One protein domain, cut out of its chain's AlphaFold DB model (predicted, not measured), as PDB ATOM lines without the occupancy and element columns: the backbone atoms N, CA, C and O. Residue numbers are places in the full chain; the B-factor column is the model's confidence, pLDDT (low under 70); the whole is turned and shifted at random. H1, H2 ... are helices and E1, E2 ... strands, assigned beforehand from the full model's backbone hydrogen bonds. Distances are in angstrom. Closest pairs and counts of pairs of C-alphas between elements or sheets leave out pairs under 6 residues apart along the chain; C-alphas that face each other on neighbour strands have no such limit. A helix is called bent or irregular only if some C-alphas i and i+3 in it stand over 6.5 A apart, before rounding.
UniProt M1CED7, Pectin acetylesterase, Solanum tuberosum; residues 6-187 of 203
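Overview. This is residues 6 to 187 of the 203 residues of the protein "Pectin acetylesterase" of Solanum tuberosum (UniProt M1CED7). A short three-stranded sheet, E1 E2 E3, has two short helices, H2 and H3, over one face, and beyond them from the sheet H1, H5 and H4 follow in a loose row; the centre of H2 is the nearest of the elements to the mean of all C-alphas, 3.1 A from it. H6 and H7 form a small group beside H2, while H8 and the long link of residues 97 to 117 lie at one end of the longest axis. The printed part has 182 residues with eight named helices and three named strands, in the order H1 E1 H2 H3 E2 H4 H5 H6 H7 E3 H8, and the sheet runs E1 E2 E3, parallel throughout. The class is mixed, helices and strands, with under half of the residues, 87 of 182, in named elements. The whole is compact, with a radius of gyration of the C-alphas of 17.2 A and spans of 54 by 41 by 33 A.

Along the chain. Residues 6 to 39 hold no named element. H1 follows, residues 40 to 53, 20.2 A long from C-alpha 40 at (211.957, 187.010, 123.333). E1 is residues 61 to 67, 20.3 A. H2 is residues 69 to 76 and H3 residues 78 to 83. E2, residues 90 to 96, is 19.8 A long and begins at C-alpha 90 at (205.997, 164.044, 129.200). H4, residues 118 to 129, measures 16.4 A. H5 is residues 131 to 134, H6 residues 137 to 140, H7 residues 151 to 157 and E3 residues 162 to 165. H8, residues 171 to 184, measures 14.3 A and ends at C-alpha 184 at (229.280, 189.353, 107.113). H7 is only just irregular, with C-alphas 153 and 156 6.7 A apart; H8 is irregular, with C-alphas 178 and 181 8.9 A apart.

Arrangement. In the sheet, E1 and E2 are parallel at 11 degrees, with N 62 and O 90 at 2.9 A and N 94 and O 64 at 2.9 A, within hydrogen-bond range. E2, the inner strand, and E3 are parallel at 24 degrees, with N 163 and O 93 at 2.8 A. H2 and H3 lie on the same face of the sheet, making two layers, helices on one face. H2 is over E1 and E2 at a height over the sheet of 6.6 A; its closest C-alphas to E2 are those of Gly 71 and Ala 95, 4.2 A. H2 runs only just along the strands, at 29 degrees to E1 on the local plane. H3 is over E2 at a height of 8.8 A. E1, H2 H3, E2 form a strand-helix-strand unit, two parallel neighbour strands with helices between, and its crossover is right-handed; E2, H4 H5 H6 H7, E3 form another. H7 touches H2 at a shallow tilt of 29 degrees, the same way, closest at the C-alphas of Ile 75 and Val 155, 7.2 A. H6 touches H7, closest at the C-alphas of Cys 139 and Val 154, 6.0 A. H1 is near H3. H5 is close to but not clearly touching H1, with the C-alphas of Ala 41 and Asn 134 7.1 A apart, and also H4, with those of Val 126 and Ala 132 6.3 A apart. H4 and H8 are close but not clearly touching, about perpendicular at 81 degrees, closest at the C-alphas of Ile 118 and Asn 176, 7.5 A. H8 is apart from H7. Every O i to N i+4 pair is within hydrogen-bond range in H1, H2, H3 and H4, against 7 of 10 in H8 and 1 of 3 in H7, which has 2 of 4 O i to N i+3 pairs within range; H5 and H6 are too short for an O i to N i+4 pair.

Size, cuts and confidence. The two C-alphas farthest apart are those of Asn 58 and Ser 113, 53.6 A. The printed part has no cut. The link from E2 to H4, 21 residues, is long. The mean pLDDT of the printed part is 87.4; residues 103 to 116 and 175 to 187 are under 70.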
ATOM      1  N   GLU A   6     204.784 159.014 112.538       82.25
ATOM      2  CA  GLU A   6     204.567 158.851 113.983       82.25
ATOM      3  C   GLU A   6     203.825 160.035 114.639       82.25
ATOM      4  O   GLU A   6     203.147 159.855 115.652       82.25
ATOM      5  N   PHE A   7     203.887 161.237 114.050       84.25
ATOM      6  CA  PHE A   7     203.275 162.467 114.581       84.25
ATOM      7  C   PHE A   7     202.139 163.001 113.695       84.25
ATOM      8  O   PHE A   7     201.788 164.186 113.749       84.25
ATOM      9  N   TYR A   8     201.559 162.154 112.838       82.69
ATOM     10  CA  TYR A   8     200.531 162.573 111.878       82.69
ATOM     11  C   TYR A   8     199.295 163.201 112.545       82.69
ATOM     12  O   TYR A   8     198.757 164.172 112.025       82.69
ATOM     13  N   ASN A   9     198.903 162.695 113.719       86.25
ATOM     14  CA  ASN A   9     197.707 163.122 114.453       86.25
ATOM     15  C   ASN A   9     198.009 164.016 115.676       86.25
ATOM     16  O   ASN A   9     197.185 164.147 116.577       86.25
ATOM     17  N   TRP A  10     199.212 164.586 115.764       90.75
ATOM     18  CA  TRP A  10     199.567 165.504 116.849       90.75
ATOM     19  C   TRP A  10     199.074 166.923 116.557       90.75
ATOM     20  O   TRP A  10     199.037 167.350 115.402       90.75
ATOM     21  N   ASN A  11     198.783 167.690 117.611       91.50
ATOM     22  CA  ASN A  11     198.618 169.136 117.489       91.50
ATOM     23  C   ASN A  11     199.948 169.763 117.049       91.50
ATOM     24  O   ASN A  11     200.995 169.487 117.637       91.50
ATOM     25  N   ARG A  12     199.911 170.609 116.016       89.56
ATOM     26  CA  ARG A  12     201.104 171.235 115.433       89.56
ATOM     27  C   ARG A  12     201.006 172.741 115.550       89.56
ATOM     28  O   ARG A  12     200.031 173.341 115.106       89.56
ATOM     29  N   VAL A  13     202.052 173.348 116.096       90.31
ATOM     30  CA  VAL A  13     202.165 174.797 116.241       90.31
ATOM     31  C   VAL A  13     203.467 175.238 115.595       90.31
ATOM     32  O   VAL A  13     204.523 174.678 115.877       90.31
ATOM     33  N   ARG A  14     203.395 176.253 114.731       90.06
ATOM     34  CA  ARG A  14     204.576 176.910 114.169       90.06
ATOM     35  C   ARG A  14     204.695 178.302 114.766       90.06
ATOM     36  O   ARG A  14     203.840 179.152 114.534       90.06
ATOM     37  N   VAL A  15     205.769 178.521 115.512       89.00
ATOM     38  CA  VAL A  15     206.112 179.825 116.078       89.00
ATOM     39  C   VAL A  15     207.030 180.558 115.103       89.00
ATOM     40  O   VAL A  15     207.982 179.975 114.588       89.00
ATOM     41  N   LYS A  16     206.728 181.827 114.825       87.00
ATOM     42  CA  LYS A  16     207.611 182.692 114.035       87.00
ATOM     43  C   LYS A  16     208.741 183.212 114.920       87.00
ATOM     44  O   LYS A  16     208.488 183.646 116.040       87.00
ATOM     45  N   TYR A  17     209.965 183.180 114.404       85.06
ATOM     46  CA  TYR A  17     211.126 183.755 115.074       85.06
ATOM     47  C   TYR A  17     211.173 185.261 114.806       85.06
ATOM     48  O   TYR A  17     211.157 185.675 113.652       85.06
ATOM     49  N   CYS A  18     211.167 186.077 115.859       86.94
ATOM     50  CA  CYS A  18     211.116 187.538 115.724       86.94
ATOM     51  C   CYS A  18     211.894 188.304 116.798       86.94
ATOM     52  O   CYS A  18     211.869 189.530 116.789       86.94
ATOM     53  N   ASP A  19     212.536 187.617 117.747       89.38
ATOM     54  CA  ASP A  19     213.143 188.272 118.908       89.38
ATOM     55  C   ASP A  19     214.654 188.480 118.787       89.38
ATOM     56  O   ASP A  19     215.211 189.221 119.587       89.38
ATOM     57  N   GLY A  20     215.315 187.806 117.837       90.25
ATOM     58  CA  GLY A  20     216.752 187.931 117.573       90.25
ATOM     59  C   GLY A  20     217.684 187.296 118.615       90.25
ATOM     60  O   GLY A  20     218.896 187.379 118.452       90.25
ATOM     61  N   SER A  21     217.160 186.640 119.655       93.75
ATOM     62  CA  SER A  21     217.951 186.081 120.763       93.75
ATOM     63  C   SER A  21     217.471 184.715 121.239       93.75
ATOM     64  O   SER A  21     217.502 184.423 122.437       93.75
ATOM     65  N   SER A  22     217.002 183.864 120.328       95.31
ATOM     66  CA  SER A  22     216.579 182.502 120.676       95.31
ATOM     67  C   SER A  22     215.534 182.466 121.810       95.31
ATOM     68  O   SER A  22     215.576 181.595 122.679       95.31
ATOM     69  N   PHE A  23     214.616 183.439 121.826       95.50
ATOM     70  CA  PHE A  23     213.593 183.647 122.855       95.50
ATOM     71  C   PHE A  23     214.110 183.904 124.282       95.50
ATOM     72  O   PHE A  23     213.381 183.706 125.250       95.50
ATOM     73  N   THR A  24     215.343 184.386 124.440       96.94
ATOM     74  CA  THR A  24     215.922 184.675 125.769       96.94
ATOM     75  C   THR A  24     215.878 186.155 126.149       96.94
ATOM     76  O   THR A  24     215.988 186.481 127.329       96.94
ATOM     77  N   GLY A  25     215.713 187.061 125.183       95.38
ATOM     78  CA  GLY A  25     215.768 188.497 125.433       95.38
ATOM     79  C   GLY A  25     214.613 189.021 126.286       95.38
ATOM     80  O   GLY A  25     213.473 188.576 126.146       95.38
ATOM     81  N   ASP A  26     214.895 189.979 127.162       95.38
ATOM     82  CA  ASP A  26     213.881 190.669 127.959       95.38
ATOM     83  C   ASP A  26     214.389 192.041 128.433       95.38
ATOM     84  O   ASP A  26     214.888 192.210 129.550       95.38
ATOM     85  N   VAL A  27     214.230 193.030 127.558       94.25
ATOM     86  CA  VAL A  27     214.527 194.446 127.805       94.25
ATOM     87  C   VAL A  27     213.220 195.235 127.887       94.25
ATOM     88  O   VAL A  27     212.320 195.082 127.055       94.25
ATOM     89  N   GLU A  28     213.103 196.086 128.909       91.38
ATOM     90  CA  GLU A  28     211.916 196.927 129.093       91.38
ATOM     91  C   GLU A  28     211.887 198.067 128.072       91.38
ATOM     92  O   GLU A  28     210.867 198.304 127.416       91.38
ATOM     93  N   GLN A  29     213.027 198.744 127.921       90.69
ATOM     94  CA  GLN A  29     213.205 199.864 127.011       90.69
ATOM     95  C   GLN A  29     213.091 199.407 125.553       90.69
ATOM     96  O   GLN A  29     213.607 198.362 125.162       90.69
ATOM     97  N   VAL A  30     212.425 200.226 124.746       87.88
ATOM     98  CA  VAL A  30     212.402 200.083 123.288       87.88
ATOM     99  C   VAL A  30     213.626 200.802 122.740       87.88
ATOM    100  O   VAL A  30     213.915 201.912 123.193       87.88
ATOM    101  N   ASP A  31     214.320 200.201 121.772       84.81
ATOM    102  CA  ASP A  31     215.395 200.888 121.054       84.81
ATOM    103  C   ASP A  31     214.827 202.190 120.449       84.81
ATOM    104  O   ASP A  31     213.909 202.124 119.624       84.81
ATOM    105  N   PRO A  32     215.290 203.374 120.881       82.75
ATOM    106  CA  PRO A  32     214.648 204.634 120.519       82.75
ATOM    107  C   PRO A  32     214.891 205.027 119.057       82.75
ATOM    108  O   PRO A  32     214.084 205.761 118.485       82.75
ATOM    109  N   GLU A  33     215.975 204.544 118.454       87.62
ATOM    110  CA  GLU A  33     216.391 204.885 117.094       87.62
ATOM    111  C   GLU A  33     215.659 204.009 116.071       87.62
ATOM    112  O   GLU A  33     215.027 204.503 115.135       87.62
ATOM    113  N   ASN A  34     215.665 202.700 116.312       83.56
ATOM    114  CA  ASN A  34     215.178 201.683 115.387       83.56
ATOM    115  C   ASN A  34     213.782 201.153 115.753       83.56
ATOM    116  O   ASN A  34     213.169 200.429 114.964       83.56
ATOM    117  N   LYS A  35     213.247 201.534 116.926       86.81
ATOM    118  CA  LYS A  35     211.942 201.101 117.465       86.81
ATOM    119  C   LYS A  35     211.842 199.581 117.629       86.81
ATOM    120  O   LYS A  35     210.816 198.982 117.300       86.81
ATOM    121  N   LEU A  36     212.920 198.967 118.120       86.12
ATOM    122  CA  LEU A  36     213.053 197.516 118.280       86.12
ATOM    123  C   LEU A  36     212.705 197.047 119.685       86.12
ATOM    124  O   LEU A  36     212.948 197.742 120.673       86.12
ATOM    125  N   PHE A  37     212.159 195.832 119.748       89.88
ATOM    126  CA  PHE A  37     211.746 195.164 120.974       89.88
ATOM    127  C   PHE A  37     212.583 193.901 121.173       89.88
ATOM    128  O   PHE A  37     212.476 192.948 120.407       89.88
ATOM    129  N   PHE A  38     213.375 193.864 122.242       92.38
ATOM    130  CA  PHE A  38     214.171 192.693 122.614       92.38
ATOM    131  C   PHE A  38     213.467 191.920 123.732       92.38
ATOM    132  O   PHE A  38     213.836 192.002 124.902       92.38
ATOM    133  N   ARG A  39     212.369 191.238 123.385       93.81
ATOM    134  CA  ARG A  39     211.409 190.678 124.359       93.81
ATOM    135  C   ARG A  39     211.095 189.195 124.145       93.81
ATOM    136  O   ARG A  39     210.003 188.731 124.470       93.81
ATOM    137  N   GLY A  40     212.058 188.444 123.613       94.44
ATOM    138  CA  GLY A  40     211.957 187.010 123.333       94.44
ATOM    139  C   GLY A  40     211.324 186.179 124.449       94.44
ATOM    140  O   GLY A  40     210.367 185.451 124.193       94.44
ATOM    141  N   ALA A  41     211.763 186.346 125.696       95.81
ATOM    142  CA  ALA A  41     211.232 185.569 126.816       95.81
ATOM    143  C   ALA A  41     209.758 185.902 127.118       95.81
ATOM    144  O   ALA A  41     208.964 185.012 127.443       95.81
ATOM    145  N   ARG A  42     209.346 187.171 126.952       95.31
ATOM    146  CA  ARG A  42     207.935 187.582 127.094       95.31
ATOM    147  C   ARG A  42     207.080 186.992 125.984       95.31
ATOM    148  O   ARG A  42     205.991 186.490 126.258       95.31
ATOM    149  N   ILE A  43     207.592 187.013 124.753       94.19
ATOM    150  CA  ILE A  43     206.929 186.439 123.579       94.19
ATOM    151  C   ILE A  43     206.723 184.937 123.776       94.19
ATOM    152  O   ILE A  43     205.601 184.452 123.627       94.19
ATOM    153  N   PHE A  44     207.761 184.216 124.202       95.38
ATOM    154  CA  PHE A  44     207.675 182.787 124.494       95.38
ATOM    155  C   PHE A  44     206.606 182.486 125.551       95.38
ATOM    156  O   PHE A  44     205.721 181.656 125.336       95.38
ATOM    157  N   LYS A  45     206.609 183.231 126.663       95.25
ATOM    158  CA  LYS A  45     205.608 183.085 127.727       95.25
ATOM    159  C   LYS A  45     204.185 183.395 127.249       95.25
ATOM    160  O   LYS A  45     203.246 182.700 127.637       95.25
ATOM    161  N   ALA A  46     204.009 184.420 126.418       95.00
ATOM    162  CA  ALA A  46     202.711 184.782 125.859       95.00
ATOM    163  C   ALA A  46     202.167 183.689 124.927       95.00
ATOM    164  O   ALA A  46     200.998 183.321 125.047       95.00
ATOM    165  N   ILE A  47     203.023 183.121 124.070       93.81
ATOM    166  CA  ILE A  47     202.678 181.981 123.211       93.81
ATOM    167  C   ILE A  47     202.247 180.790 124.067       93.81
ATOM    168  O   ILE A  47     201.179 180.228 123.840       93.81
ATOM    169  N   MET A  48     203.026 180.440 125.094       94.69
ATOM    170  CA  MET A  48     202.693 179.325 125.985       94.69
ATOM    171  C   MET A  48     201.346 179.527 126.686       94.69
ATOM    172  O   MET A  48     200.547 178.595 126.755       94.69
ATOM    173  N   LYS A  49     201.050 180.750 127.143       93.56
ATOM    174  CA  LYS A  49     199.762 181.094 127.764       93.56
ATOM    175  C   LYS A  49     198.588 180.993 126.783       93.56
ATOM    176  O   LYS A  49     197.528 180.491 127.153       93.56
ATOM    177  N   ASP A  50     198.765 181.457 125.549       92.06
ATOM    178  CA  ASP A  50     197.744 181.352 124.503       92.06
ATOM    179  C   ASP A  50     197.458 179.882 124.158       92.06
ATOM    180  O   ASP A  50     196.306 179.444 124.204       92.06
ATOM    181  N   LEU A  51     198.504 179.080 123.928       90.44
ATOM    182  CA  LEU A  51     198.375 177.648 123.648       90.44
ATOM    183  C   LEU A  51     197.754 176.875 124.813       90.44
ATOM    184  O   LEU A  51     196.925 175.990 124.590       90.44
ATOM    185  N   TRP A  52     198.103 177.234 126.051       92.12
ATOM    186  CA  TRP A  52     197.487 176.672 127.250       92.12
ATOM    187  C   TRP A  52     195.968 176.834 127.212       92.12
ATOM    188  O   TRP A  52     195.241 175.859 127.391       92.12
ATOM    189  N   SER A  53     195.481 178.041 126.903       92.12
ATOM    190  CA  SER A  53     194.041 178.326 126.810       92.12
ATOM    191  C   SER A  53     193.337 177.605 125.652       92.12
ATOM    192  O   SER A  53     192.127 177.396 125.699       92.12
ATOM    193  N   LYS A  54     194.098 177.184 124.636       92.44
ATOM    194  CA  LYS A  54     193.616 176.454 123.454       92.44
ATOM    195  C   LYS A  54     193.660 174.930 123.613       92.44
ATOM    196  O   LYS A  54     193.434 174.215 122.642       92.44
ATOM    197  N   GLY A  55     193.934 174.428 124.818       91.25
ATOM    198  CA  GLY A  55     193.869 172.999 125.135       91.25
ATOM    199  C   GLY A  55     195.222 172.313 125.322       91.25
ATOM    200  O   GLY A  55     195.245 171.124 125.634       91.25
ATOM    201  N   MET A  56     196.350 173.028 125.194       91.88
ATOM    202  CA  MET A  56     197.678 172.462 125.487       91.88
ATOM    203  C   MET A  56     197.812 172.031 126.957       91.88
ATOM    204  O   MET A  56     198.599 171.146 127.275       91.88
ATOM    205  N   ASN A  57     196.995 172.599 127.849       93.50
ATOM    206  CA  ASN A  57     196.901 172.193 129.251       93.50
ATOM    207  C   ASN A  57     196.420 170.742 129.452       93.50
ATOM    208  O   ASN A  57     196.619 170.189 130.528       93.50
ATOM    209  N   ASN A  58     195.802 170.134 128.435       94.19
ATOM    210  CA  ASN A  58     195.340 168.745 128.454       94.19
ATOM    211  C   ASN A  58     196.324 167.782 127.763       94.19
ATOM    212  O   ASN A  58     195.994 166.618 127.546       94.19
ATOM    213  N   ALA A  59     197.503 168.256 127.346       95.31
ATOM    214  CA  ALA A  59     198.474 167.427 126.646       95.31
ATOM    215  C   ALA A  59     199.055 166.343 127.568       95.31
ATOM    216  O   ALA A  59     199.465 166.625 128.686       95.31
ATOM    217  N   GLU A  60     199.172 165.110 127.077       96.62
ATOM    218  CA  GLU A  60     199.913 164.045 127.775       96.62
ATOM    219  C   GLU A  60     201.407 164.064 127.430       96.62
ATOM    220  O   GLU A  60     202.266 163.721 128.246       96.62
ATOM    221  N   ASN A  61     201.715 164.475 126.199       96.00
ATOM    222  CA  ASN A  61     203.059 164.567 125.656       96.00
ATOM    223  C   ASN A  61     203.208 165.914 124.947       96.00
ATOM    224  O   ASN A  61     202.291 166.352 124.250       96.00
ATOM    225  N   ALA A  62     204.370 166.542 125.085       96.19
ATOM    226  CA  ALA A  62     204.691 167.778 124.385       96.19
ATOM    227  C   ALA A  62     206.136 167.742 123.884       96.19
ATOM    228  O   ALA A  62     207.040 167.280 124.583       96.19
ATOM    229  N   ILE A  63     206.350 168.233 122.664       96.38
ATOM    230  CA  ILE A  63     207.679 168.346 122.068       96.38
ATOM    231  C   ILE A  63     207.936 169.807 121.722       96.38
ATOM    232  O   ILE A  63     207.166 170.398 120.965       96.38
ATOM    233  N   LEU A  64     209.025 170.364 122.253       97.50
ATOM    234  CA  LEU A  64     209.591 171.609 121.743       97.50
ATOM    235  C   LEU A  64     210.631 171.260 120.683       97.50
ATOM    236  O   LEU A  64     211.533 170.461 120.935       97.50
ATOM    237  N   CYS A  65     210.507 171.836 119.495       95.81
ATOM    238  CA  CYS A  65     211.491 171.643 118.444       95.81
ATOM    239  C   CYS A  65     211.732 172.916 117.647       95.81
ATOM    240  O   CYS A  65     210.867 173.788 117.538       95.81
ATOM    241  N   GLY A  66     212.916 172.988 117.052       94.62
ATOM    242  CA  GLY A  66     213.308 174.086 116.191       94.62
ATOM    243  C   GLY A  66     214.581 173.762 115.425       94.62
ATOM    244  O   GLY A  66     215.324 172.854 115.799       94.62
ATOM    245  N   THR A  67     214.808 174.527 114.361       94.19
ATOM    246  CA  THR A  67     215.961 174.386 113.467       94.19
ATOM    247  C   THR A  67     216.819 175.655 113.515       94.19
ATOM    248  O   THR A  67     216.268 176.754 113.626       94.19
ATOM    249  N   SER A  68     218.148 175.536 113.423       94.25
ATOM    250  CA  SER A  68     219.087 176.673 113.432       94.25
ATOM    251  C   SER A  68     218.969 177.510 114.719       94.25
ATOM    252  O   SER A  68     219.013 176.948 115.814       94.25
ATOM    253  N   ALA A  69     218.743 178.825 114.634       92.25
ATOM    254  CA  ALA A  69     218.466 179.674 115.800       92.25
ATOM    255  C   ALA A  69     217.276 179.162 116.641       92.25
ATOM    256  O   ALA A  69     217.285 179.265 117.864       92.25
ATOM    257  N   GLY A  70     216.277 178.531 116.011       95.56
ATOM    258  CA  GLY A  70     215.184 177.858 116.719       95.56
ATOM    259  C   GLY A  70     215.614 176.556 117.410       95.56
ATOM    260  O   GLY A  70     215.043 176.180 118.433       95.56
ATOM    261  N   GLY A  71     216.631 175.876 116.879       97.06
ATOM    262  CA  GLY A  71     217.274 174.732 117.526       97.06
ATOM    263  C   GLY A  71     218.019 175.178 118.781       97.06
ATOM    264  O   GLY A  71     217.798 174.616 119.851       97.06
ATOM    265  N   LEU A  72     218.788 176.266 118.691       97.56
ATOM    266  CA  LEU A  72     219.412 176.882 119.862       97.56
ATOM    267  C   LEU A  72     218.360 177.353 120.882       97.56
ATOM    268  O   LEU A  72     218.481 177.064 122.069       97.56
ATOM    269  N   ALA A  73     217.278 177.995 120.433       97.62
ATOM    270  CA  ALA A  73     216.160 178.368 121.302       97.62
ATOM    271  C   ALA A  73     215.534 177.166 122.015       97.62
ATOM    272  O   ALA A  73     215.172 177.274 123.186       97.62
ATOM    273  N   THR A  74     215.439 176.024 121.327       98.25
ATOM    274  CA  THR A  74     214.948 174.764 121.899       98.25
ATOM    275  C   THR A  74     215.852 174.279 123.025       98.25
ATOM    276  O   THR A  74     215.339 173.875 124.062       98.25
ATOM    277  N   ILE A  75     217.176 174.358 122.855       98.50
ATOM    278  CA  ILE A  75     218.152 174.012 123.899       98.50
ATOM    279  C   ILE A  75     217.980 174.953 125.097       98.50
ATOM    280  O   ILE A  75     217.708 174.500 126.207       98.50
ATOM    281  N   LEU A  76     218.054 176.267 124.865       98.19
ATOM    282  CA  LEU A  76     218.048 177.281 125.926       98.19
ATOM    283  C   LEU A  76     216.732 177.344 126.716       98.19
ATOM    284  O   LEU A  76     216.745 177.672 127.898       98.19
ATOM    285  N   ASN A  77     215.600 177.012 126.089       98.00
ATOM    286  CA  ASN A  77     214.279 177.070 126.717       98.00
ATOM    287  C   ASN A  77     213.701 175.693 127.070       98.00
ATOM    288  O   ASN A  77     212.535 175.633 127.454       98.00
ATOM    289  N   CYS A  78     214.454 174.595 126.955       98.31
ATOM    290  CA  CYS A  78     213.891 173.252 127.128       98.31
ATOM    291  C   CYS A  78     213.253 173.047 128.517       98.31
ATOM    292  O   CYS A  78     212.086 172.663 128.628       98.31
ATOM    293  N   ASP A  79     213.980 173.401 129.579       97.94
ATOM    294  CA  ASP A  79     213.467 173.309 130.951       97.94
ATOM    295  C   ASP A  79     212.388 174.360 131.237       97.94
ATOM    296  O   ASP A  79     211.401 174.071 131.916       97.94
ATOM    297  N   ASN A  80     212.510 175.559 130.657       96.69
ATOM    298  CA  ASN A  80     211.479 176.595 130.750       96.69
ATOM    299  C   ASN A  80     210.152 176.101 130.141       96.69
ATOM    300  O   ASN A  80     209.096 176.211 130.761       96.69
ATOM    301  N   PHE A  81     210.203 175.458 128.971       97.69
ATOM    302  CA  PHE A  81     209.047 174.846 128.320       97.69
ATOM    303  C   PHE A  81     208.398 173.769 129.190       97.69
ATOM    304  O   PHE A  81     207.178 173.784 129.360       97.69
ATOM    305  N   LYS A  82     209.198 172.883 129.805       97.69
ATOM    306  CA  LYS A  82     208.682 171.897 130.764       97.69
ATOM    307  C   LYS A  82     208.026 172.567 131.973       97.69
ATOM    308  O   LYS A  82     206.955 172.129 132.384       97.69
ATOM    309  N   SER A  83     208.624 173.632 132.509       96.69
ATOM    310  CA  SER A  83     208.105 174.345 133.687       96.69
ATOM    311  C   SER A  83     206.761 175.047 133.449       96.69
ATOM    312  O   SER A  83     206.008 175.285 134.390       96.69
ATOM    313  N   LEU A  84     206.443 175.364 132.188       96.12
ATOM    314  CA  LEU A  84     205.199 176.022 131.781       96.12
ATOM    315  C   LEU A  84     204.071 175.032 131.441       96.12
ATOM    316  O   LEU A  84     202.983 175.463 131.059       96.12
ATOM    317  N   LEU A  85     204.319 173.725 131.556       96.00
ATOM    318  CA  LEU A  85     203.354 172.648 131.333       96.00
ATOM    319  C   LEU A  85     202.977 171.970 132.661       96.00
ATOM    320  O   LEU A  85     203.738 172.051 133.626       96.00
ATOM    321  N   PRO A  86     201.831 171.264 132.736       95.31
ATOM    322  CA  PRO A  86     201.510 170.465 133.913       95.31
ATOM    323  C   PRO A  86     202.612 169.439 134.235       95.31
ATOM    324  O   PRO A  86     203.317 168.924 133.357       95.31
ATOM    325  N   GLU A  87     202.758 169.113 135.517       94.00
ATOM    326  CA  GLU A  87     203.850 168.269 136.010       94.00
ATOM    327  C   GLU A  87     203.844 166.865 135.381       94.00
ATOM    328  O   GLU A  87     204.897 166.349 135.005       94.00
ATOM    329  N   ASN A  88     202.658 166.297 135.147       95.69
ATOM    330  CA  ASN A  88     202.463 164.964 134.571       95.69
ATOM    331  C   ASN A  88     202.738 164.869 133.057       95.69
ATOM    332  O   ASN A  88     202.782 163.759 132.523       95.69
ATOM    333  N   VAL A  89     202.925 165.994 132.355       97.56
ATOM    334  CA  VAL A  89     203.179 165.986 130.906       97.56
ATOM    335  C   VAL A  89     204.586 165.486 130.610       97.56
ATOM    336  O   VAL A  89     205.572 165.995 131.154       97.56
ATOM    337  N   LYS A  90     204.703 164.526 129.692       97.88
ATOM    338  CA  LYS A  90     205.997 164.044 129.200       97.88
ATOM    339  C   LYS A  90     206.540 165.022 128.166       97.88
ATOM    340  O   LYS A  90     206.006 165.129 127.064       97.88
ATOM    341  N   VAL A  91     207.607 165.724 128.527       98.12
ATOM    342  CA  VAL A  91     208.243 166.714 127.656       98.12
ATOM    343  C   VAL A  91     209.540 166.161 127.094       98.12
ATOM    344  O   VAL A  91     210.322 165.538 127.812       98.12
ATOM    345  N   LYS A  92     209.756 166.392 125.800       97.75
ATOM    346  CA  LYS A  92     211.040 166.181 125.131       97.75
ATOM    347  C   LYS A  92     211.366 167.400 124.281       97.75
ATOM    348  O   LYS A  92     210.465 168.041 123.746       97.75
ATOM    349  N   CYS A  93     212.644 167.686 124.119       98.38
ATOM    350  CA  CYS A  93     213.114 168.750 123.247       98.38
ATOM    351  C   CYS A  93     213.934 168.158 122.114       98.38
ATOM    352  O   CYS A  93     214.700 167.218 122.328       98.38
ATOM    353  N   VAL A  94     213.780 168.698 120.910       97.38
ATOM    354  CA  VAL A  94     214.554 168.265 119.749       97.38
ATOM    355  C   VAL A  94     215.138 169.471 119.038       97.38
ATOM    356  O   VAL A  94     214.420 170.233 118.389       97.38
ATOM    357  N   ALA A  95     216.445 169.634 119.183       97.56
ATOM    358  CA  ALA A  95     217.198 170.719 118.586       97.56
ATOM    359  C   ALA A  95     217.852 170.235 117.291       97.56
ATOM    360  O   ALA A  95     218.671 169.319 117.312       97.56
ATOM    361  N   ASP A  96     217.475 170.850 116.176       96.12
ATOM    362  CA  ASP A  96     218.002 170.556 114.847       96.12
ATOM    363  C   ASP A  96     218.909 171.700 114.373       96.12
ATOM    364  O   ASP A  96     218.539 172.869 114.476       96.12
ATOM    365  N   ALA A  97     220.114 171.388 113.898       94.69
ATOM    366  CA  ALA A  97     221.117 172.351 113.426       94.69
ATOM    367  C   ALA A  97     221.364 173.536 114.392       94.69
ATOM    368  O   ALA A  97     221.624 174.656 113.964       94.69
ATOM    369  N   GLY A  98     221.184 173.316 115.698       94.69
ATOM    370  CA  GLY A  98     221.261 174.349 116.737       94.69
ATOM    371  C   GLY A  98     222.476 174.219 117.651       94.69
ATOM    372  O   GLY A  98     222.570 174.971 118.617       94.69
ATOM    373  N   PHE A  99     223.361 173.248 117.392       93.94
ATOM    374  CA  PHE A  99     224.558 172.979 118.186       93.94
ATOM    375  C   PHE A  99     225.761 173.725 117.598       93.94
ATOM    376  O   PHE A  99     226.518 173.173 116.802       93.94
ATOM    377  N   PHE A 100     225.903 174.998 117.965       90.56
ATOM    378  CA  PHE A 100     227.027 175.836 117.544       90.56
ATOM    379  C   PHE A 100     228.166 175.737 118.545       90.56
ATOM    380  O   PHE A 100     227.944 175.976 119.729       90.56
ATOM    381  N   ILE A 101     229.367 175.418 118.076       86.31
ATOM    382  CA  ILE A 101     230.528 175.267 118.951       86.31
ATOM    383  C   ILE A 101     231.302 176.569 119.078       86.31
ATOM    384  O   ILE A 101     231.368 177.381 118.148       86.31
ATOM    385  N   ASN A 102     231.933 176.748 120.228       80.81
ATOM    386  CA  ASN A 102     232.919 177.780 120.425       80.81
ATOM    387  C   ASN A 102     234.184 177.441 119.623       80.81
ATOM    388  O   ASN A 102     235.015 176.619 120.021       80.81
ATOM    389  N   GLY A 103     234.326 178.106 118.475       64.00
ATOM    390  CA  GLY A 103     235.419 177.891 117.533       64.00
ATOM    391  C   GLY A 103     236.811 178.133 118.123       64.00
ATOM    392  O   GLY A 103     237.773 177.600 117.588       64.00
ATOM    393  N   SER A 104     236.965 178.834 119.256       57.03
ATOM    394  CA  SER A 104     238.286 179.135 119.843       57.03
ATOM    395  C   SER A 104     239.155 177.902 120.150       57.03
ATOM    396  O   SER A 104     240.361 178.037 120.349       57.03
ATOM    397  N   ALA A 105     238.561 176.704 120.210       49.41
ATOM    398  CA  ALA A 105     239.273 175.437 120.389       49.41
ATOM    399  C   ALA A 105     239.905 174.874 119.096       49.41
ATOM    400  O   ALA A 105     240.735 173.963 119.164       49.41
ATOM    401  N   LEU A 106     239.545 175.391 117.918       52.47
ATOM    402  CA  LEU A 106     240.096 174.962 116.635       52.47
ATOM    403  C   LEU A 106     241.253 175.883 116.228       52.47
ATOM    404  O   LEU A 106     241.102 177.096 116.117       52.47
ATOM    405  N   PHE A 107     242.415 175.292 115.939       45.56
ATOM    406  CA  PHE A 107     243.654 175.975 115.515       45.56
ATOM    407  C   PHE A 107     243.495 176.892 114.275       45.56
ATOM    408  O   PHE A 107     244.400 177.666 113.969       45.56
ATOM    409  N   PHE A 108     242.355 176.815 113.578       48.50
ATOM    410  CA  PHE A 108     241.996 177.584 112.381       48.50
ATOM    411  C   PHE A 108     240.853 178.591 112.596       48.50
ATOM    412  O   PHE A 108     240.430 179.214 111.633       48.50
ATOM    413  N   ALA A 109     240.361 178.799 113.823       50.03
ATOM    414  CA  ALA A 109     239.214 179.676 114.107       50.03
ATOM    415  C   ALA A 109     239.525 181.180 114.091       50.03
ATOM    416  O   ALA A 109     238.854 181.988 114.729       50.03
ATOM    417  N   LYS A 110     240.571 181.560 113.362       53.91
ATOM    418  CA  LYS A 110     240.721 182.922 112.878       53.91
ATOM    419  C   LYS A 110     240.186 182.915 111.460       53.91
ATOM    420  O   LYS A 110     240.701 182.171 110.627       53.91
ATOM    421  N   THR A 111     239.191 183.751 111.188       56.72
ATOM    422  CA  THR A 111     238.744 183.971 109.810       56.72
ATOM    423  C   THR A 111     239.910 184.449 108.940       56.72
ATOM    424  O   THR A 111     240.981 184.813 109.435       56.72
ATOM    425  N   ILE A 112     239.689 184.522 107.626       53.12
ATOM    426  CA  ILE A 112     240.660 185.073 106.662       53.12
ATOM    427  C   ILE A 112     241.238 186.445 107.097       53.12
ATOM    428  O   ILE A 112     242.381 186.752 106.763       53.12
ATOM    429  N   SER A 113     240.501 187.259 107.856       54.34
ATOM    430  CA  SER A 113     240.923 188.580 108.368       54.34
ATOM    431  C   SER A 113     241.526 188.569 109.774       54.34
ATOM    432  O   SER A 113     241.966 189.614 110.252       54.34
ATOM    433  N   GLY A 114     241.611 187.418 110.442       55.50
ATOM    434  CA  GLY A 114     242.251 187.306 111.757       55.50
ATOM    435  C   GLY A 114     241.378 187.723 112.945       55.50
ATOM    436  O   GLY A 114     241.857 187.675 114.080       55.50
ATOM    437  N   THR A 115     240.126 188.103 112.692       59.44
ATOM    438  CA  THR A 115     239.103 188.493 113.672       59.44
ATOM    439  C   THR A 115     237.860 187.600 113.504       59.44
ATOM    440  O   THR A 115     237.908 186.643 112.743       59.44
ATOM    441  N   SER A 116     236.785 187.828 114.254       58.56
ATOM    442  CA  SER A 116     235.622 186.934 114.432       58.56
ATOM    443  C   SER A 116     235.841 185.810 115.448       58.56
ATOM    444  O   SER A 116     236.201 184.679 115.126       58.56
ATOM    445  N   ASP A 117     235.537 186.142 116.702       70.06
ATOM    446  CA  ASP A 117     235.204 185.155 117.718       70.06
ATOM    447  C   ASP A 117     233.673 185.109 117.841       70.06
ATOM    448  O   ASP A 117     233.039 186.113 118.181       70.06
ATOM    449  N   ILE A 118     233.061 183.957 117.557       77.69
ATOM    450  CA  ILE A 118     231.632 183.694 117.800       77.69
ATOM    451  C   ILE A 118     231.238 184.032 119.249       77.69
ATOM    452  O   ILE A 118     230.105 184.449 119.507       77.69
ATOM    453  N   GLN A 119     232.187 183.962 120.189       82.69
ATOM    454  CA  GLN A 119     231.992 184.421 121.562       82.69
ATOM    455  C   GLN A 119     231.665 185.913 121.642       82.69
ATOM    456  O   GLN A 119     230.785 186.295 122.409       82.69
ATOM    457  N   GLU A 120     232.330 186.763 120.856       82.69
ATOM    458  CA  GLU A 120     232.079 188.208 120.848       82.69
ATOM    459  C   GLU A 120     230.689 188.519 120.285       82.69
ATOM    460  O   GLU A 120     229.979 189.379 120.811       82.69
ATOM    461  N   MET A 121     230.264 187.780 119.256       85.00
ATOM    462  CA  MET A 121     228.901 187.874 118.737       85.00
ATOM    463  C   MET A 121     227.877 187.496 119.814       85.00
ATOM    464  O   MET A 121     226.964 188.279 120.083       85.00
ATOM    465  N   TYR A 122     228.036 186.349 120.480       90.88
ATOM    466  CA  TYR A 122     227.142 185.958 121.573       90.88
ATOM    467  C   TYR A 122     227.197 186.930 122.748       90.88
ATOM    468  O   TYR A 122     226.152 187.264 123.297       90.88
ATOM    469  N   ARG A 123     228.365 187.483 123.086       91.19
ATOM    470  CA  ARG A 123     228.495 188.535 124.103       91.19
ATOM    471  C   ARG A 123     227.664 189.765 123.748       91.19
ATOM    472  O   ARG A 123     226.927 190.262 124.601       91.19
ATOM    473  N   LYS A 124     227.727 190.233 122.499       90.31
ATOM    474  CA  LYS A 124     226.895 191.346 122.014       90.31
ATOM    475  C   LYS A 124     225.406 191.005 122.067       90.31
ATOM    476  O   LYS A 124     224.645 191.819 122.578       90.31
ATOM    477  N   ILE A 125     225.004 189.814 121.612       92.06
ATOM    478  CA  ILE A 125     223.601 189.365 121.642       92.06
ATOM    479  C   ILE A 125     223.080 189.316 123.083       92.06
ATOM    480  O   ILE A 125     222.066 189.938 123.387       92.06
ATOM    481  N   VAL A 126     223.789 188.640 123.989       95.00
ATOM    482  CA  VAL A 126     223.365 188.490 125.390       95.00
ATOM    483  C   VAL A 126     223.229 189.840 126.087       95.00
ATOM    484  O   VAL A 126     222.253 190.054 126.808       95.00
ATOM    485  N   ASN A 127     224.171 190.756 125.850       95.12
ATOM    486  CA  ASN A 127     224.141 192.088 126.444       95.12
ATOM    487  C   ASN A 127     223.026 192.958 125.854       95.12
ATOM    488  O   ASN A 127     222.274 193.566 126.613       95.12
ATOM    489  N   LEU A 128     222.891 192.995 124.524       93.12
ATOM    490  CA  LEU A 128     221.868 193.790 123.837       93.12
ATOM    491  C   LEU A 128     220.454 193.341 124.220       93.12
ATOM    492  O   LEU A 128     219.587 194.174 124.468       93.12
ATOM    493  N   HIS A 129     220.228 192.029 124.299       94.56
ATOM    494  CA  HIS A 129     218.910 191.460 124.572       94.56
ATOM    495  C   HIS A 129     218.623 191.279 126.068       94.56
ATOM    496  O   HIS A 129     217.514 190.889 126.435       94.56
ATOM    497  N   GLY A 130     219.586 191.546 126.956       96.31
ATOM    498  CA  GLY A 130     219.422 191.310 128.393       96.31
ATOM    499  C   GLY A 130     219.126 189.840 128.725       96.31
ATOM    500  O   GLY A 130     218.377 189.554 129.660       96.31
ATOM    501  N   SER A 131     219.684 188.910 127.943       97.44
ATOM    502  CA  SER A 131     219.320 187.487 127.966       97.44
ATOM    503  C   SER A 131     219.749 186.746 129.230       97.44
ATOM    504  O   SER A 131     219.157 185.723 129.561       97.44
ATOM    505  N   ALA A 132     220.758 187.247 129.950       96.88
ATOM    506  CA  ALA A 132     221.403 186.542 131.061       96.88
ATOM    507  C   ALA A 132     220.418 186.008 132.118       96.88
ATOM    508  O   ALA A 132     220.573 184.892 132.599       96.88
ATOM    509  N   LYS A 133     219.369 186.775 132.438       95.38
ATOM    510  CA  LYS A 133     218.356 186.405 133.443       95.38
ATOM    511  C   LYS A 133     217.411 185.274 133.017       95.38
ATOM    512  O   LYS A 133     216.697 184.749 133.863       95.38
ATOM    513  N   ASN A 134     217.387 184.930 131.730       96.88
ATOM    514  CA  ASN A 134     216.544 183.874 131.164       96.88
ATOM    515  C   ASN A 134     217.357 182.640 130.736       96.88
ATOM    516  O   ASN A 134     216.803 181.722 130.137       96.88
ATOM    517  N   LEU A 135     218.661 182.614 131.024       97.06
ATOM    518  CA  LEU A 135     219.517 181.448 130.817       97.06
ATOM    519  C   LEU A 135     219.524 180.546 132.062       97.06
ATOM    520  O   LEU A 135     219.208 181.018 133.159       97.06
ATOM    521  N   PRO A 136     219.912 179.262 131.935       96.00
ATOM    522  CA  PRO A 136     220.036 178.376 133.087       96.00
ATOM    523  C   PRO A 136     220.993 178.946 134.138       96.00
ATOM    524  O   PRO A 136     222.193 179.088 133.895       96.00
ATOM    525  N   SER A 137     220.468 179.225 135.333       95.56
ATOM    526  CA  SER A 137     221.235 179.826 136.432       95.56
ATOM    527  C   SER A 137     222.414 178.958 136.876       95.56
ATOM    528  O   SER A 137     223.458 179.469 137.283       95.56
ATOM    529  N   ALA A 138     222.283 177.637 136.742       96.44
ATOM    530  CA  ALA A 138     223.362 176.695 137.008       96.44
ATOM    531  C   ALA A 138     224.546 176.875 136.037       96.44
ATOM    532  O   ALA A 138     225.688 176.719 136.456       96.44
ATOM    533  N   CYS A 139     224.295 177.296 134.793       97.75
ATOM    534  CA  CYS A 139     225.346 177.644 133.839       97.75
ATOM    535  C   CYS A 139     225.923 179.036 134.141       97.75
ATOM    536  O   CYS A 139     227.126 179.185 134.344       97.75
ATOM    537  N   THR A 140     225.070 180.058 134.267       97.62
ATOM    538  CA  THR A 140     225.525 181.452 134.452       97.62
ATOM    539  C   THR A 140     226.182 181.717 135.809       97.62
ATOM    540  O   THR A 140     226.739 182.788 136.020       97.62
ATOM    541  N   SER A 141     226.080 180.788 136.764       97.56
ATOM    542  CA  SER A 141     226.753 180.901 138.067       97.56
ATOM    543  C   SER A 141     228.220 180.468 138.034       97.56
ATOM    544  O   SER A 141     228.968 180.825 138.941       97.56
ATOM    545  N   VAL A 142     228.643 179.723 137.005       97.31
ATOM    546  CA  VAL A 142     230.018 179.211 136.884       97.31
ATOM    547  C   VAL A 142     230.794 179.805 135.709       97.31
ATOM    548  O   VAL A 142     232.007 179.629 135.634       97.31
ATOM    549  N   MET A 143     230.114 180.490 134.787       96.25
ATOM    550  CA  MET A 143     230.727 181.128 133.624       96.25
ATOM    551  C   MET A 143     229.945 182.363 133.180       96.25
ATOM    552  O   MET A 143     228.791 182.559 133.564       96.25
ATOM    553  N   GLU A 144     230.571 183.180 132.332       96.25
ATOM    554  CA  GLU A 144     229.930 184.356 131.743       96.25
ATOM    555  C   GLU A 144     228.641 183.975 130.992       96.25
ATOM    556  O   GLU A 144     228.643 182.998 130.236       96.25
ATOM    557  N   PRO A 145     227.546 184.750 131.116       96.81
ATOM    558  CA  PRO A 145     226.269 184.411 130.487       96.81
ATOM    559  C   PRO A 145     226.339 184.182 128.972       96.81
ATOM    560  O   PRO A 145     225.601 183.357 128.438       96.81
ATOM    561  N   SER A 146     227.243 184.866 128.268       94.44
ATOM    562  CA  SER A 146     227.447 184.658 126.831       94.44
ATOM    563  C   SER A 146     228.024 183.288 126.486       94.44
ATOM    564  O   SER A 146     227.773 182.786 125.395       94.44
ATOM    565  N   LEU A 147     228.760 182.652 127.402       94.94
ATOM    566  CA  LEU A 147     229.265 181.296 127.202       94.94
ATOM    567  C   LEU A 147     228.151 180.250 127.325       94.94
ATOM    568  O   LEU A 147     228.216 179.212 126.672       94.94
ATOM    569  N   CYS A 148     227.082 180.554 128.063       96.88
ATOM    570  CA  CYS A 148     225.889 179.709 128.160       96.88
ATOM    571  C   CYS A 148     225.005 179.735 126.900       96.88
ATOM    572  O   CYS A 148     224.034 178.986 126.826       96.88
ATOM    573  N   PHE A 149     225.322 180.566 125.900       95.62
ATOM    574  CA  PHE A 149     224.717 180.468 124.567       95.62
ATOM    575  C   PHE A 149     225.337 179.356 123.711       95.62
ATOM    576  O   PHE A 149     224.748 178.997 122.695       95.62
ATOM    577  N   PHE A 150     226.486 178.797 124.103       95.44
ATOM    578  CA  PHE A 150     227.066 177.635 123.435       95.44
ATOM    579  C   PHE A 150     226.465 176.340 123.993       95.44
ATOM    580  O   PHE A 150     226.576 176.079 125.198       95.44
ATOM    581  N   PRO A 151     225.853 175.497 123.145       96.31
ATOM    582  CA  PRO A 151     225.334 174.194 123.531       96.31
ATOM    583  C   PRO A 151     226.324 173.292 124.267       96.31
ATOM    584  O   PRO A 151     225.891 172.625 125.207       96.31
ATOM    585  N   GLU A 152     227.629 173.305 123.959       93.88
ATOM    586  CA  GLU A 152     228.590 172.503 124.735       93.88
ATOM    587  C   GLU A 152     228.647 172.882 126.223       93.88
ATOM    588  O   GLU A 152     228.927 172.027 127.061       93.88
ATOM    589  N   ASN A 153     228.335 174.136 126.555       96.31
ATOM    590  CA  ASN A 153     228.393 174.648 127.917       96.31
ATOM    591  C   ASN A 153     227.059 174.498 128.644       96.31
ATOM    592  O   ASN A 153     227.039 174.195 129.832       96.31
ATOM    593  N   VAL A 154     225.935 174.724 127.958       97.69
ATOM    594  CA  VAL A 154     224.615 174.778 128.607       97.69
ATOM    595  C   VAL A 154     223.925 173.416 128.701       97.69
ATOM    596  O   VAL A 154     223.193 173.178 129.661       97.69
ATOM    597  N   VAL A 155     224.176 172.496 127.762       97.75
ATOM    598  CA  VAL A 155     223.531 171.168 127.735       97.75
ATOM    599  C   VAL A 155     223.724 170.362 129.030       97.75
ATOM    600  O   VAL A 155     222.742 169.772 129.478       97.75
ATOM    601  N   PRO A 156     224.900 170.363 129.696       97.50
ATOM    602  CA  PRO A 156     225.076 169.686 130.986       97.50
ATOM    603  C   PRO A 156     224.134 170.157 132.108       97.50
ATOM    604  O   PRO A 156     223.968 169.447 133.097       97.50
ATOM    605  N   TYR A 157     223.529 171.341 131.972       97.69
ATOM    606  CA  TYR A 157     222.620 171.925 132.961       97.69
ATOM    607  C   TYR A 157     221.137 171.706 132.641       97.69
ATOM    608  O   TYR A 157     220.292 172.093 133.448       97.69
ATOM    609  N   ILE A 158     220.816 171.103 131.492       97.75
ATOM    610  CA  ILE A 158     219.439 170.836 131.066       97.75
ATOM    611  C   ILE A 158     218.955 169.521 131.679       97.75
ATOM    612  O   ILE A 158     219.607 168.484 131.554       97.75
ATOM    613  N   GLN A 159     217.786 169.554 132.316       97.44
ATOM    614  CA  GLN A 159     217.198 168.384 132.979       97.44
ATOM    615  C   GLN A 159     216.218 167.627 132.078       97.44
ATOM    616  O   GLN A 159     216.083 166.403 132.161       97.44
ATOM    617  N   THR A 160     215.506 168.353 131.223       98.25
ATOM    618  CA  THR A 160     214.496 167.793 130.328       98.25
ATOM    619  C   THR A 160     215.166 167.021 129.184       98.25
ATOM    620  O   THR A 160     216.122 167.524 128.593       98.25
ATOM    621  N   PRO A 161     214.676 165.818 128.809       98.25
ATOM    622  CA  PRO A 161     215.286 165.025 127.746       98.25
ATOM    623  C   PRO A 161     215.429 165.801 126.430       98.25
ATOM    624  O   PRO A 161     214.435 166.193 125.812       98.25
ATOM    625  N   LEU A 162     216.676 165.969 125.994       98.00
ATOM    626  CA  LEU A 162     217.063 166.714 124.802       98.00
ATOM    627  C   LEU A 162     217.663 165.766 123.757       98.00
ATOM    628  O   LEU A 162     218.593 165.015 124.042       98.00
ATOM    629  N   PHE A 163     217.142 165.820 122.534       97.12
ATOM    630  CA  PHE A 163     217.687 165.130 121.369       97.12
ATOM    631  C   PHE A 163     218.313 166.157 120.423       97.12
ATOM    632  O   PHE A 163     217.650 167.112 120.020       97.12
ATOM    633  N   ILE A 164     219.583 165.970 120.071       96.56
ATOM    634  CA  ILE A 164     220.334 166.896 119.218       96.56
ATOM    635  C   ILE A 164     220.551 166.241 117.857       96.56
ATOM    636  O   ILE A 164     221.085 165.136 117.767       96.56
ATOM    637  N   ILE A 165     220.145 166.941 116.802       95.25
ATOM    638  CA  ILE A 165     220.418 166.599 115.409       95.25
ATOM    639  C   ILE A 165     221.312 167.707 114.879       95.25
ATOM    640  O   ILE A 165     220.888 168.854 114.796       95.25
ATOM    641  N   ASN A 166     222.555 167.392 114.543       92.88
ATOM    642  CA  ASN A 166     223.463 168.385 113.991       92.88
ATOM    643  C   ASN A 166     224.347 167.748 112.926       92.88
ATOM    644  O   ASN A 166     224.813 166.619 113.090       92.88
ATOM    645  N   SER A 167     224.591 168.482 111.841       91.56
ATOM    646  CA  SER A 167     225.637 168.106 110.894       91.56
ATOM    647  C   SER A 167     226.999 168.280 111.562       91.56
ATOM    648  O   SER A 167     227.224 169.262 112.268       91.56
ATOM    649  N   ILE A 168     227.921 167.351 111.306       85.25
ATOM    650  CA  ILE A 168     229.332 167.505 111.693       85.25
ATOM    651  C   ILE A 168     230.014 168.651 110.926       85.25
ATOM    652  O   ILE A 168     230.985 169.220 111.406       85.25
ATOM    653  N   TYR A 169     229.477 168.998 109.754       83.88
ATOM    654  CA  TYR A 169     229.900 170.118 108.916       83.88
ATOM    655  C   TYR A 169     228.695 171.027 108.700       83.88
ATOM    656  O   TYR A 169     228.126 171.101 107.608       83.88
ATOM    657  N   ASP A 170     228.211 171.627 109.785       85.81
ATOM    658  CA  ASP A 170     227.136 172.603 109.689       85.81
ATOM    659  C   ASP A 170     227.607 173.793 108.844       85.81
ATOM    660  O   ASP A 170     228.697 174.331 109.050       85.81
ATOM    661  N   THR A 171     226.814 174.176 107.841       82.62
ATOM    662  CA  THR A 171     227.215 175.217 106.886       82.62
ATOM    663  C   THR A 171     227.333 176.574 107.566       82.62
ATOM    664  O   THR A 171     228.243 177.331 107.238       82.62
ATOM    665  N   TRP A 172     226.460 176.877 108.532       82.00
ATOM    666  CA  TRP A 172     226.546 178.122 109.282       82.00
ATOM    667  C   TRP A 172     227.795 178.112 110.161       82.00
ATOM    668  O   TRP A 172     228.561 179.069 110.097       82.00
ATOM    669  N   GLN A 173     228.065 177.022 110.889       79.94
ATOM    670  CA  GLN A 173     229.299 176.900 111.680       79.94
ATOM    671  C   GLN A 173     230.545 177.049 110.792       79.94
ATOM    672  O   GLN A 173     231.416 177.861 111.080       79.94
ATOM    673  N   THR A 174     230.589 176.335 109.665       73.25
ATOM    674  CA  THR A 174     231.725 176.351 108.729       73.25
ATOM    675  C   THR A 174     231.954 177.739 108.130       73.25
ATOM    676  O   THR A 174     233.093 178.192 108.048       73.25
ATOM    677  N   ILE A 175     230.890 178.438 107.715       64.88
ATOM    678  CA  ILE A 175     231.000 179.810 107.196       64.88
ATOM    679  C   ILE A 175     231.489 180.752 108.295       64.88
ATOM    680  O   ILE A 175     232.370 181.573 108.027       64.88
ATOM    681  N   ASN A 176     230.956 180.621 109.513       63.56
ATOM    682  CA  ASN A 176     231.355 181.471 110.629       63.56
ATOM    683  C   ASN A 176     232.824 181.274 111.008       63.56
ATOM    684  O   ASN A 176     233.540 182.246 111.208       63.56
ATOM    685  N   GLU A 177     233.304 180.036 111.047       65.06
ATOM    686  CA  GLU A 177     234.698 179.750 111.388       65.06
ATOM    687  C   GLU A 177     235.674 180.114 110.262       65.06
ATOM    688  O   GLU A 177     236.763 180.618 110.528       65.06
ATOM    689  N   ALA A 178     235.307 179.873 108.998       59.53
ATOM    690  CA  ALA A 178     236.239 180.015 107.882       59.53
ATOM    691  C   ALA A 178     236.317 181.443 107.323       59.53
ATOM    692  O   ALA A 178     237.402 181.917 106.979       59.53
ATOM    693  N   VAL A 179     235.178 182.129 107.170       58.66
ATOM    694  CA  VAL A 179     235.095 183.362 106.364       58.66
ATOM    695  C   VAL A 179     234.154 184.428 106.934       58.66
ATOM    696  O   VAL A 179     233.828 185.358 106.197       58.66
ATOM    697  N   ALA A 180     233.726 184.326 108.205       60.72
ATOM    698  CA  ALA A 180     232.714 185.208 108.809       60.72
ATOM    699  C   ALA A 180     232.929 186.687 108.491       60.72
ATOM    700  O   ALA A 180     232.052 187.295 107.899       60.72
ATOM    701  N   ASP A 181     234.084 187.258 108.812       55.44
ATOM    702  CA  ASP A 181     234.349 188.678 108.568       55.44
ATOM    703  C   ASP A 181     234.234 189.045 107.077       55.44
ATOM    704  O   ASP A 181     233.589 190.018 106.701       55.44
ATOM    705  N   TRP A 182     234.776 188.222 106.177       54.78
ATOM    706  CA  TRP A 182     234.661 188.463 104.735       54.78
ATOM    707  C   TRP A 182     233.211 188.364 104.232       54.78
ATOM    708  O   TRP A 182     232.833 189.098 103.316       54.78
ATOM    709  N   TYR A 183     232.410 187.465 104.809       56.28
ATOM    710  CA  TYR A 183     231.026 187.208 104.410       56.28
ATOM    711  C   TYR A 183     230.033 188.208 105.032       56.28
ATOM    712  O   TYR A 183     229.172 188.732 104.328       56.28
ATOM    713  N   PHE A 184     230.178 188.507 106.325       56.91
ATOM    714  CA  PHE A 184     229.280 189.353 107.113       56.91
ATOM    715  C   PHE A 184     229.706 190.835 107.165       56.91
ATOM    716  O   PHE A 184     228.827 191.671 107.341       56.91
ATOM    717  N   GLU A 185     230.986 191.197 106.964       54.25
ATOM    718  CA  GLU A 185     231.439 192.610 106.955       54.25
ATOM    719  C   GLU A 185     231.527 193.236 105.549       54.25
ATOM    720  O   GLU A 185     231.537 194.462 105.421       54.25
ATOM    721  N   ARG A 186     231.549 192.447 104.457       47.25
ATOM    722  CA  ARG A 186     231.459 193.004 103.083       47.25
ATOM    723  C   ARG A 186     230.097 193.601 102.767       47.25
ATOM    724  O   ARG A 186     229.995 194.476 101.906       47.25
ATOM    725  N   ALA A 187     229.067 193.165 103.476       45.44
ATOM    726  CA  ALA A 187     227.908 193.999 103.664       45.44
ATOM    727  C   ALA A 187     228.240 194.925 104.835       45.44
ATOM    728  O   ALA A 187     228.031 194.572 105.990       45.44
TER     729      ALA A 187